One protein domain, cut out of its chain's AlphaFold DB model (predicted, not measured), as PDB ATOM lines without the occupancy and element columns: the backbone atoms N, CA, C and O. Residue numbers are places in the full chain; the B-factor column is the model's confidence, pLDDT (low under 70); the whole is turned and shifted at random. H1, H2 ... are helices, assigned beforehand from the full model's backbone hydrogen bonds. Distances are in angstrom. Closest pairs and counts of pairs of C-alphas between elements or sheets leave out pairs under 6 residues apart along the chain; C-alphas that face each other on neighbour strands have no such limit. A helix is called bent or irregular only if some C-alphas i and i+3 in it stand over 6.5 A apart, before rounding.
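This is residues 136 to 226 of the 226 residues of an uncharacterized protein of Streblomastix strix (UniProt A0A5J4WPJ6). Helices H2, H3 and H4 form a small cluster, their centres making a triangle; the longest helix, H6, packs aslant on H3 with residues 205 to 212, and its last residues, 217 to 223, stick out with the tail to 226. H1 and the short H5 sit at the margins, H1 close to H3 and H5 close to H4 and H6. The printed part has 91 residues with six named helices, H1 to H6 in chain order, and no named strand: all helix. It is compact, with a radius of gyration of the C-alphas of 13.4 A and spans of 45 by 32 by 22 A.

Start at H6, residues 203 to 223: it touches the hub H3, residues 159 to 175, at a steep tilt of 44 degrees, the closest C-alphas being Leu 205 and Glu 167, 6.7 A apart. H2, residues 146 to 153, forms a helical hairpin with H3, closest at C-alphas 150 and 165, 5.4 A apart. H3 and H4, residues 178 to 189, form another, at a shallow tilt of 32 degrees, only just short of steep; C-alphas 173 and 181 are closest, 4.2 A apart. H4 touches H2 with residues 183 to 188 alone, the same way at 21 degrees, closest at C-alphas 187 and 151, 6.6 A apart. H1, residues 136 to 142, is close to but not clearly touching H3, with C-alphas 138 and 172 closest at 6.2 A. H5, residues 193 to 197, is close to but not clearly touching H6, with C-alphas 194 and 209 closest at 7.6 A. Every O i to N i+4 pair is within hydrogen-bond range in H2, H3, H4 and H5, against 2 of 3 in H1 and 13 of 17 in H6.

Find C-alpha 203 at (180.492, 198.491, 179.059); from there H6 runs 31.4 A to C-alpha 223 at (151.425, 192.210, 169.090). H3 spans 24.1 A and H4 16.1 A. H1, beginning at C-alpha 136 at (163.590, 217.674, 173.087), is only just irregular: C-alphas 136 and 139 are 6.7 A apart.

The two C-alphas farthest apart, Asn 158 and Ile 226, are 44.8 A apart. The printed part has no cut, and its five links are tight. Look for pLDDT under 70 at residues 191 to 192, 197 to 201 and 220 to 226.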
ATOM      1  N   SER A 136     163.965 216.505 173.898       97.12
ATOM      2  CA  SER A 136     163.590 217.674 173.087       97.12
ATOM      3  C   SER A 136     164.616 218.049 172.010       97.12
ATOM      4  O   SER A 136     164.283 218.755 171.056       97.12
ATOM      5  N   ASN A 137     165.863 217.583 172.140       97.62
ATOM      6  CA  ASN A 137     166.918 217.819 171.161       97.62
ATOM      7  C   ASN A 137     166.878 216.826 169.996       97.62
ATOM      8  O   ASN A 137     167.425 217.104 168.929       97.62
ATOM      9  N   ILE A 138     166.234 215.673 170.176       98.25
ATOM     10  CA  ILE A 138     166.370 214.538 169.263       98.25
ATOM     11  C   ILE A 138     165.704 214.805 167.923       98.25
ATOM     12  O   ILE A 138     166.311 214.501 166.899       98.25
ATOM     13  N   SER A 139     164.516 215.418 167.905       97.62
ATOM     14  CA  SER A 139     163.809 215.729 166.655       97.62
ATOM     15  C   SER A 139     164.646 216.612 165.724       97.62
ATOM     16  O   SER A 139     164.655 216.403 164.514       97.62
ATOM     17  N   GLU A 140     165.393 217.562 166.291       97.94
ATOM     18  CA  GLU A 140     166.299 218.428 165.535       97.94
ATOM     19  C   GLU A 140     167.526 217.651 165.036       97.94
ATOM     20  O   GLU A 140     167.934 217.771 163.877       97.94
ATOM     21  N   ILE A 141     168.108 216.803 165.896       98.06
ATOM     22  CA  ILE A 141     169.267 215.971 165.548       98.06
ATOM     23  C   ILE A 141     168.926 215.080 164.353       98.06
ATOM     24  O   ILE A 141     169.650 215.103 163.354       98.06
ATOM     25  N   VAL A 142     167.808 214.351 164.406       98.00
ATOM     26  CA  VAL A 142     167.427 213.386 163.361       98.00
ATOM     27  C   VAL A 142     166.857 214.023 162.097       98.00
ATOM     28  O   VAL A 142     166.660 213.314 161.116       98.00
ATOM     29  N   GLN A 143     166.617 215.339 162.083       96.81
ATOM     30  CA  GLN A 143     166.016 216.025 160.941       96.81
ATOM     31  C   GLN A 143     166.784 215.774 159.629       96.81
ATOM     32  O   GLN A 143     168.022 215.774 159.596       96.81
ATOM     33  N   GLY A 144     166.036 215.630 158.532       95.00
ATOM     34  CA  GLY A 144     166.576 215.278 157.220       95.00
ATOM     35  C   GLY A 144     166.901 213.787 157.142       95.00
ATOM     36  O   GLY A 144     166.237 212.979 157.777       95.00
ATOM     37  N   SER A 145     167.935 213.425 156.381       95.50
ATOM     38  CA  SER A 145     168.395 212.036 156.249       95.50
ATOM     39  C   SER A 145     169.562 211.715 157.200       95.50
ATOM     40  O   SER A 145     170.616 211.196 156.793       95.50
ATOM     41  N   PHE A 146     169.462 212.178 158.453       97.12
ATOM     42  CA  PHE A 146     170.594 212.099 159.377       97.12
ATOM     43  C   PHE A 146     170.779 210.695 159.956       97.12
ATOM     44  O   PHE A 146     171.916 210.250 160.093       97.12
ATOM     45  N   ILE A 147     169.690 209.958 160.198       97.25
ATOM     46  CA  ILE A 147     169.760 208.550 160.612       97.25
ATOM     47  C   ILE A 147     170.485 207.724 159.539       97.25
ATOM     48  O   ILE A 147     171.428 207.011 159.868       97.25
ATOM     49  N   GLU A 148     170.159 207.892 158.251       95.62
ATOM     50  CA  GLU A 148     170.851 207.178 157.168       95.62
ATOM     51  C   GLU A 148     172.328 207.570 157.073       95.62
ATOM     52  O   GLU A 148     173.179 206.740 156.750       95.62
ATOM     53  N   THR A 149     172.652 208.836 157.358       95.94
ATOM     54  CA  THR A 149     174.045 209.296 157.452       95.94
ATOM     55  C   THR A 149     174.792 208.556 158.560       95.94
ATOM     56  O   THR A 149     175.882 208.040 158.309       95.94
ATOM     57  N   LEU A 150     174.207 208.445 159.757       95.56
ATOM     58  CA  LEU A 150     174.806 207.714 160.875       95.56
ATOM     59  C   LEU A 150     174.960 206.222 160.563       95.56
ATOM     60  O   LEU A 150     176.033 205.674 160.797       95.56
ATOM     61  N   THR A 151     173.956 205.586 159.955       94.12
ATOM     62  CA  THR A 151     174.032 204.177 159.537       94.12
ATOM     63  C   THR A 151     175.158 203.942 158.530       94.12
ATOM     64  O   THR A 151     175.915 202.982 158.660       94.12
ATOM     65  N   LYS A 152     175.358 204.846 157.560       93.44
ATOM     66  CA  LYS A 152     176.501 204.767 156.630       93.44
ATOM     67  C   LYS A 152     177.843 204.867 157.355       93.44
ATOM     68  O   LYS A 152     178.780 204.162 156.987       93.44
ATOM     69  N   LEU A 153     177.937 205.709 158.387       93.38
ATOM     70  CA  LEU A 153     179.149 205.846 159.200       93.38
ATOM     71  C   LEU A 153     179.466 204.593 160.024       93.38
ATOM     72  O   LEU A 153     180.619 204.425 160.418       93.38
ATOM     73  N   LEU A 154     178.514 203.681 160.233       92.25
ATOM     74  CA  LEU A 154     178.804 202.401 160.880       92.25
ATOM     75  C   LEU A 154     179.683 201.475 160.017       92.25
ATOM     76  O   LEU A 154     180.371 200.611 160.552       92.25
ATOM     77  N   ASN A 155     179.726 201.705 158.700       91.12
ATOM     78  CA  ASN A 155     180.616 201.016 157.757       91.12
ATOM     79  C   ASN A 155     181.946 201.764 157.528       91.12
ATOM     80  O   ASN A 155     182.711 201.434 156.622       91.12
ATOM     81  N   SER A 156     182.216 202.814 158.308       91.31
ATOM     82  CA  SER A 156     183.474 203.561 158.256       91.31
ATOM     83  C   SER A 156     184.649 202.680 158.685       91.31
ATOM     84  O   SER A 156     184.579 202.014 159.712       91.31
ATOM     85  N   SER A 157     185.780 202.770 157.980       92.12
ATOM     86  CA  SER A 157     187.049 202.151 158.405       92.12
ATOM     87  C   SER A 157     187.669 202.813 159.643       92.12
ATOM     88  O   SER A 157     188.613 202.292 160.233       92.12
ATOM     89  N   ASN A 158     187.173 203.990 160.033       92.62
ATOM     90  CA  ASN A 158     187.533 204.634 161.289       92.62
ATOM     91  C   ASN A 158     186.638 204.103 162.421       92.62
ATOM     92  O   ASN A 158     185.488 204.536 162.548       92.62
ATOM     93  N   GLU A 159     187.204 203.230 163.258       90.06
ATOM     94  CA  GLU A 159     186.522 202.606 164.402       90.06
ATOM     95  C   GLU A 159     185.956 203.623 165.398       90.06
ATOM     96  O   GLU A 159     184.863 203.441 165.926       90.06
ATOM     97  N   GLN A 160     186.637 204.752 165.617       90.38
ATOM     98  CA  GLN A 160     186.136 205.782 166.528       90.38
ATOM     99  C   GLN A 160     184.876 206.453 165.973       90.38
ATOM    100  O   GLN A 160     183.927 206.693 166.716       90.38
ATOM    101  N   LYS A 161     184.830 206.736 164.666       92.69
ATOM    102  CA  LYS A 161     183.616 207.263 164.021       92.69
ATOM    103  C   LYS A 161     182.483 206.245 164.038       92.69
ATOM    104  O   LYS A 161     181.358 206.628 164.349       92.69
ATOM    105  N   LYS A 162     182.778 204.975 163.747       91.94
ATOM    106  CA  LYS A 162     181.810 203.871 163.814       91.94
ATOM    107  C   LYS A 162     181.200 203.774 165.213       91.94
ATOM    108  O   LYS A 162     179.984 203.882 165.358       91.94
ATOM    109  N   GLN A 163     182.043 203.696 166.243       90.94
ATOM    110  CA  GLN A 163     181.618 203.609 167.639       90.94
ATOM    111  C   GLN A 163     180.759 204.810 168.063       90.94
ATOM    112  O   GLN A 163     179.708 204.624 168.669       90.94
ATOM    113  N   ARG A 164     181.173 206.044 167.738       93.19
ATOM    114  CA  ARG A 164     180.413 207.251 168.116       93.19
ATOM    115  C   ARG A 164     179.111 207.411 167.337       93.19
ATOM    116  O   ARG A 164     178.140 207.913 167.891       93.19
ATOM    117  N   SER A 165     179.065 206.964 166.084       94.94
ATOM    118  CA  SER A 165     177.828 206.985 165.290       94.94
ATOM    119  C   SER A 165     176.799 206.012 165.852       94.94
ATOM    120  O   SER A 165     175.630 206.363 165.986       94.94
ATOM    121  N   LEU A 166     177.244 204.817 166.245       93.44
ATOM    122  CA  LEU A 166     176.401 203.847 166.929       93.44
ATOM    123  C   LEU A 166     175.903 204.388 168.269       93.44
ATOM    124  O   LEU A 166     174.708 204.352 168.530       93.44
ATOM    125  N   GLU A 167     176.802 204.889 169.114       93.69
ATOM    126  CA  GLU A 167     176.438 205.463 170.411       93.69
ATOM    127  C   GLU A 167     175.357 206.543 170.259       93.69
ATOM    128  O   GLU A 167     174.363 206.526 170.985       93.69
ATOM    129  N   LEU A 168     175.495 207.422 169.258       96.62
ATOM    130  CA  LEU A 168     174.492 208.433 168.942       96.62
ATOM    131  C   LEU A 168     173.153 207.817 168.510       96.62
ATOM    132  O   LEU A 168     172.113 208.237 169.012       96.62
ATOM    133  N   LEU A 169     173.155 206.808 167.632       96.88
ATOM    134  CA  LEU A 169     171.932 206.095 167.238       96.88
ATOM    135  C   LEU A 169     171.225 205.461 168.446       96.88
ATOM    136  O   LEU A 169     170.009 205.578 168.575       96.88
ATOM    137  N   LEU A 170     171.971 204.848 169.368       95.12
ATOM    138  CA  LEU A 170     171.388 204.230 170.562       95.12
ATOM    139  C   LEU A 170     170.817 205.266 171.531       95.12
ATOM    140  O   LEU A 170     169.766 205.024 172.122       95.12
ATOM    141  N   LEU A 171     171.463 206.426 171.680       96.31
ATOM    142  CA  LEU A 171     170.906 207.544 172.450       96.31
ATOM    143  C   LEU A 171     169.615 208.069 171.820       96.31
ATOM    144  O   LEU A 171     168.633 208.267 172.532       96.31
ATOM    145  N   ILE A 172     169.598 208.237 170.495       97.75
ATOM    146  CA  ILE A 172     168.412 208.653 169.738       97.75
ATOM    147  C   ILE A 172     167.263 207.657 169.948       97.75
ATOM    148  O   ILE A 172     166.149 208.079 170.230       97.75
ATOM    149  N   ALA A 173     167.521 206.349 169.862       96.94
ATOM    150  CA  ALA A 173     166.496 205.327 170.088       96.94
ATOM    151  C   ALA A 173     166.024 205.254 171.549       96.94
ATOM    152  O   ALA A 173     164.851 204.999 171.808       96.94
ATOM    153  N   SER A 174     166.929 205.467 172.508       95.69
ATOM    154  CA  SER A 174     166.615 205.360 173.939       95.69
ATOM    155  C   SER A 174     165.796 206.540 174.452       95.69
ATOM    156  O   SER A 174     164.922 206.352 175.295       95.69
ATOM    157  N   ASN A 175     166.103 207.743 173.966       96.56
ATOM    158  CA  ASN A 175     165.538 208.991 174.471       96.56
ATOM    159  C   ASN A 175     164.526 209.623 173.501       96.56
ATOM    160  O   ASN A 175     163.891 210.607 173.859       96.56
ATOM    161  N   GLY A 176     164.427 209.126 172.265       96.94
ATOM    162  CA  GLY A 176     163.530 209.647 171.238       96.94
ATOM    163  C   GLY A 176     162.107 209.113 171.357       96.94
ATOM    164  O   GLY A 176     161.825 208.147 172.065       96.94
ATOM    165  N   GLN A 177     161.201 209.737 170.607       96.62
ATOM    166  CA  GLN A 177     159.819 209.276 170.480       96.62
ATOM    167  C   GLN A 177     159.745 207.924 169.755       96.62
ATOM    168  O   GLN A 177     160.636 207.572 168.982       96.62
ATOM    169  N   THR A 178     158.642 207.194 169.941       95.31
ATOM    170  CA  THR A 178     158.445 205.832 169.406       95.31
ATOM    171  C   THR A 178     158.686 205.715 167.898       95.31
ATOM    172  O   THR A 178     159.268 204.734 167.448       95.31
ATOM    173  N   GLU A 179     158.280 206.713 167.107       96.94
ATOM    174  CA  GLU A 179     158.526 206.722 165.657       96.94
ATOM    175  C   GLU A 179     160.027 206.800 165.333       96.94
ATOM    176  O   GLU A 179     160.531 206.044 164.505       96.94
ATOM    177  N   ILE A 180     160.764 207.667 166.033       97.44
ATOM    178  CA  ILE A 180     162.214 207.825 165.869       97.44
ATOM    179  C   ILE A 180     162.938 206.548 166.301       97.44
ATOM    180  O   ILE A 180     163.836 206.081 165.602       97.44
ATOM    181  N   GLU A 181     162.526 205.954 167.421       96.06
ATOM    182  CA  GLU A 181     163.037 204.665 167.883       96.06
ATOM    183  C   GLU A 181     162.844 203.569 166.828       96.06
ATOM    184  O   GLU A 181     163.785 202.834 166.528       96.06
ATOM    185  N   HIS A 182     161.654 203.479 166.226       95.06
ATOM    186  CA  HIS A 182     161.372 202.510 165.169       95.06
ATOM    187  C   HIS A 182     162.235 202.749 163.923       95.06
ATOM    188  O   HIS A 182     162.796 201.801 163.372       95.06
ATOM    189  N   ASN A 183     162.413 204.010 163.523       95.75
ATOM    190  CA  ASN A 183     163.275 204.376 162.399       95.75
ATOM    191  C   ASN A 183     164.732 203.962 162.644       95.75
ATOM    192  O   ASN A 183     165.367 203.397 161.752       95.75
ATOM    193  N   VAL A 184     165.252 204.174 163.858       95.62
ATOM    194  CA  VAL A 184     166.594 203.704 164.233       95.62
ATOM    195  C   VAL A 184     166.664 202.176 164.249       95.62
ATOM    196  O   VAL A 184     167.608 201.618 163.693       95.62
ATOM    197  N   LYS A 185     165.675 201.489 164.836       93.38
ATOM    198  CA  LYS A 185     165.619 200.018 164.873       93.38
ATOM    199  C   LYS A 185     165.704 199.423 163.469       93.38
ATOM    200  O   LYS A 185     166.532 198.550 163.229       93.38
ATOM    201  N   ASN A 186     164.890 199.922 162.540       92.50
ATOM    202  CA  ASN A 186     164.890 199.458 161.154       92.50
ATOM    203  C   ASN A 186     166.250 199.713 160.489       92.50
ATOM    204  O   ASN A 186     166.824 198.808 159.893       92.50
ATOM    205  N   ALA A 187     166.812 200.912 160.676       91.94
ATOM    206  CA  ALA A 187     168.095 201.280 160.087       91.94
ATOM    207  C   ALA A 187     169.282 200.445 160.607       91.94
ATOM    208  O   ALA A 187     170.246 200.248 159.866       91.94
ATOM    209  N   ILE A 188     169.247 199.967 161.859       88.38
ATOM    210  CA  ILE A 188     170.306 199.109 162.413       88.38
ATOM    211  C   ILE A 188     170.061 197.628 162.096       88.38
ATOM    212  O   ILE A 188     171.019 196.919 161.786       88.38
ATOM    213  N   ASN A 189     168.820 197.138 162.128       83.81
ATOM    214  CA  ASN A 189     168.526 195.724 161.859       83.81
ATOM    215  C   ASN A 189     168.993 195.277 160.470       83.81
ATOM    216  O   ASN A 189     169.558 194.191 160.338       83.81
ATOM    217  N   ASP A 190     168.860 196.145 159.468       71.50
ATOM    218  CA  ASP A 190     169.344 195.888 158.106       71.50
ATOM    219  C   ASP A 190     170.866 195.678 158.030       71.50
ATOM    220  O   ASP A 190     171.385 195.155 157.046       71.50
ATOM    221  N   SER A 191     171.596 196.083 159.070       64.81
ATOM    222  CA  SER A 191     173.052 196.095 159.081       64.81
ATOM    223  C   SER A 191     173.699 194.930 159.846       64.81
ATOM    224  O   SER A 191     174.898 194.728 159.702       64.81
ATOM    225  N   LEU A 192     172.943 194.140 160.633       68.44
ATOM    226  CA  LEU A 192     173.458 193.079 161.534       68.44
ATOM    227  C   LEU A 192     174.530 193.548 162.548       68.44
ATOM    228  O   LEU A 192     175.170 192.736 163.216       68.44
ATOM    229  N   ILE A 193     174.694 194.862 162.713       71.31
ATOM    230  CA  ILE A 193     175.843 195.481 163.386       71.31
ATOM    231  C   ILE A 193     175.902 195.182 164.884       71.31
ATOM    232  O   ILE A 193     176.993 195.126 165.446       71.31
ATOM    233  N   PHE A 194     174.764 194.936 165.538       72.50
ATOM    234  CA  PHE A 194     174.745 194.616 166.966       72.50
ATOM    235  C   PHE A 194     175.592 193.395 167.316       72.50
ATOM    236  O   PHE A 194     176.262 193.411 168.343       72.50
ATOM    237  N   LEU A 195     175.612 192.369 166.461       70.81
ATOM    238  CA  LEU A 195     176.376 191.148 166.719       70.81
ATOM    239  C   LEU A 195     177.886 191.385 166.616       70.81
ATOM    240  O   LEU A 195     178.634 190.866 167.440       70.81
ATOM    241  N   ASP A 196     178.318 192.225 165.675       70.06
ATOM    242  CA  ASP A 196     179.735 192.559 165.476       70.06
ATOM    243  C   ASP A 196     180.316 193.401 166.618       70.06
ATOM    244  O   ASP A 196     181.530 193.450 166.810       70.06
ATOM    245  N   LEU A 197     179.455 194.078 167.375       66.25
ATOM    246  CA  LEU A 197     179.840 194.948 168.485       66.25
ATOM    247  C   LEU A 197     179.853 194.220 169.827       66.25
ATOM    248  O   LEU A 197     180.376 194.758 170.808       66.25
ATOM    249  N   ILE A 198     179.295 193.003 169.881       63.41
ATOM    250  CA  ILE A 198     179.355 192.157 171.067       63.41
ATOM    251  C   ILE A 198     180.760 191.534 171.159       63.41
ATOM    252  O   ILE A 198     181.004 190.409 170.740       63.41
ATOM    253  N   GLY A 199     181.711 192.299 171.690       62.44
ATOM    254  CA  GLY A 199     183.106 191.907 171.937       62.44
ATOM    255  C   GLY A 199     184.069 193.059 172.289       62.44
ATOM    256  O   GLY A 199     185.107 192.817 172.902       62.44
ATOM    257  N   ASP A 200     183.721 194.312 171.973       64.06
ATOM    258  CA  ASP A 200     184.451 195.524 172.374       64.06
ATOM    259  C   ASP A 200     184.464 195.812 173.894       64.06
ATOM    260  O   ASP A 200     183.785 195.180 174.691       64.06
ATOM    261  N   SER A 201     185.262 196.774 174.359       60.62
ATOM    262  CA  SER A 201     185.498 197.022 175.796       60.62
ATOM    263  C   SER A 201     184.596 198.086 176.448       60.62
ATOM    264  O   SER A 201     184.771 198.398 177.628       60.62
ATOM    265  N   ASN A 202     183.630 198.670 175.729       83.50
ATOM    266  CA  ASN A 202     182.821 199.782 176.250       83.50
ATOM    267  C   ASN A 202     181.532 199.309 176.941       83.50
ATOM    268  O   ASN A 202     180.471 199.286 176.322       83.50
ATOM    269  N   ILE A 203     181.613 198.992 178.238       85.62
ATOM    270  CA  ILE A 203     180.492 198.491 179.059       85.62
ATOM    271  C   ILE A 203     179.207 199.334 178.969       85.62
ATOM    272  O   ILE A 203     178.117 198.776 178.926       85.62
ATOM    273  N   ILE A 204     179.320 200.664 178.867       85.56
ATOM    274  CA  ILE A 204     178.158 201.564 178.797       85.56
ATOM    275  C   ILE A 204     177.368 201.304 177.513       85.56
ATOM    276  O   ILE A 204     176.141 201.217 177.533       85.56
ATOM    277  N   LEU A 205     178.081 201.138 176.401       86.75
ATOM    278  CA  LEU A 205     177.480 200.867 175.104       86.75
ATOM    279  C   LEU A 205     176.729 199.528 175.115       86.75
ATOM    280  O   LEU A 205     175.596 199.460 174.648       86.75
ATOM    281  N   TYR A 206     177.310 198.490 175.722       86.69
ATOM    282  CA  TYR A 206     176.628 197.203 175.894       86.69
ATOM    283  C   TYR A 206     175.350 197.307 176.694       86.69
ATOM    284  O   TYR A 206     174.338 196.730 176.310       86.69
ATOM    285  N   GLU A 207     175.389 198.023 177.815       89.19
ATOM    286  CA  GLU A 207     174.206 198.193 178.644       89.19
ATOM    287  C   GLU A 207     173.081 198.882 177.870       89.19
ATOM    288  O   GLU A 207     171.919 198.505 178.020       89.19
ATOM    289  N   MET A 208     173.409 199.862 177.022       91.00
ATOM    290  CA  MET A 208     172.432 200.512 176.147       91.00
ATOM    291  C   MET A 208     171.852 199.540 175.114       91.00
ATOM    292  O   MET A 208     170.631 199.478 174.973       91.00
ATOM    293  N   ILE A 209     172.705 198.756 174.444       90.12
ATOM    294  CA  ILE A 209     172.281 197.739 173.469       90.12
ATOM    295  C   ILE A 209     171.343 196.730 174.137       90.12
ATOM    296  O   ILE A 209     170.224 196.535 173.679       90.12
ATOM    297  N   MET A 210     171.751 196.153 175.270       89.31
ATOM    298  CA  MET A 210     170.954 195.162 175.999       89.31
ATOM    299  C   MET A 210     169.595 195.717 176.439       89.31
ATOM    300  O   MET A 210     168.585 195.024 176.333       89.31
ATOM    301  N   LYS A 211     169.543 196.968 176.917       91.25
ATOM    302  CA  LYS A 211     168.281 197.621 177.297       91.25
ATOM    303  C   LYS A 211     167.350 197.801 176.098       91.25
ATOM    304  O   LYS A 211     166.158 197.530 176.228       91.25
ATOM    305  N   LEU A 212     167.881 198.241 174.957       91.50
ATOM    306  CA  LEU A 212     167.098 198.421 173.733       91.50
ATOM    307  C   LEU A 212     166.610 197.083 173.172       91.50
ATOM    308  O   LEU A 212     165.425 196.960 172.883       91.50
ATOM    309  N   GLU A 213     167.463 196.060 173.120       88.88
ATOM    310  CA  GLU A 213     167.095 194.708 172.678       88.88
ATOM    311  C   GLU A 213     165.973 194.106 173.536       88.88
ATOM    312  O   GLU A 213     164.967 193.619 173.019       88.88
ATOM    313  N   LEU A 214     166.082 194.194 174.867       89.25
ATOM    314  CA  LEU A 214     165.026 193.725 175.772       89.25
ATOM    315  C   LEU A 214     163.712 194.492 175.565       89.25
ATOM    316  O   LEU A 214     162.634 193.889 175.533       89.25
ATOM    317  N   LYS A 215     163.783 195.816 175.389       91.06
ATOM    318  CA  LYS A 215     162.613 196.660 175.106       91.06
ATOM    319  C   LYS A 215     161.966 196.289 173.767       91.06
ATOM    320  O   LYS A 215     160.747 196.205 173.663       91.06
ATOM    321  N   TRP A 216     162.766 196.033 172.741       89.88
ATOM    322  CA  TRP A 216     162.282 195.708 171.403       89.88
ATOM    323  C   TRP A 216     161.659 194.322 171.290       89.88
ATOM    324  O   TRP A 216     160.723 194.179 170.503       89.88
ATOM    325  N   ASN A 217     162.141 193.349 172.067       87.50
ATOM    326  CA  ASN A 217     161.622 191.978 172.077       87.50
ATOM    327  C   ASN A 217     160.403 191.804 173.005       87.50
ATOM    328  O   ASN A 217     159.514 191.005 172.721       87.50
ATOM    329  N   SER A 218     160.302 192.585 174.085       86.94
ATOM    330  CA  SER A 218     159.111 192.562 174.956       86.94
ATOM    331  C   SER A 218     157.865 193.154 174.286       86.94
ATOM    332  O   SER A 218     156.749 192.715 174.555       86.94
ATOM    333  N   ASN A 219     158.041 194.108 173.368       75.31
ATOM    334  CA  ASN A 219     156.929 194.704 172.626       75.31
ATOM    335  C   ASN A 219     156.381 193.796 171.508       75.31
ATOM    336  O   ASN A 219     155.219 193.933 171.135       75.31
ATOM    337  N   THR A 220     157.181 192.868 170.969       65.88
ATOM    338  CA  THR A 220     156.728 191.938 169.919       65.88
ATOM    339  C   THR A 220     155.759 190.882 170.451       65.88
ATOM    340  O   THR A 220     154.765 190.591 169.795       65.88
ATOM    341  N   GLU A 221     155.950 190.399 171.683       59.94
ATOM    342  CA  GLU A 221     155.056 189.397 172.295       59.94
ATOM    343  C   GLU A 221     153.634 189.936 172.564       59.94
ATOM    344  O   GLU A 221     152.666 189.176 172.617       59.94
ATOM    345  N   GLN A 222     153.474 191.258 172.690       54.28
ATOM    346  CA  GLN A 222     152.164 191.895 172.867       54.28
ATOM    347  C   GLN A 222     151.388 192.075 171.555       54.28
ATOM    348  O   GLN A 222     150.168 192.199 171.591       54.28
ATOM    349  N   LEU A 223     152.066 192.080 170.403       50.94
ATOM    350  CA  LEU A 223     151.425 192.210 169.090       50.94
ATOM    351  C   LEU A 223     150.964 190.858 168.530       50.94
ATOM    352  O   LEU A 223     149.947 190.816 167.849       50.94
ATOM    353  N   ASP A 224     151.639 189.761 168.883       52.09
ATOM    354  CA  ASP A 224     151.279 188.400 168.446       52.09
ATOM    355  C   ASP A 224     150.104 187.781 169.240       52.09
ATOM    356  O   ASP A 224     149.699 186.646 168.985       52.09
ATOM    357  N   SER A 225     149.554 188.509 170.219       50.81
ATOM    358  CA  SER A 225     148.439 188.071 171.077       50.81
ATOM    359  C   SER A 225     147.107 188.792 170.808       50.81
ATOM    360  O   SER A 225     146.149 188.597 171.564       50.81
ATOM    361  N   ILE A 226     147.029 189.580 169.729       46.09
ATOM    362  CA  ILE A 226     145.812 190.238 169.217       46.09
ATOM    363  C   ILE A 226     145.398 189.580 167.898       46.09
ATOM    364  O   ILE A 226     144.187 189.302 167.747       46.09
TER     365      ILE A 226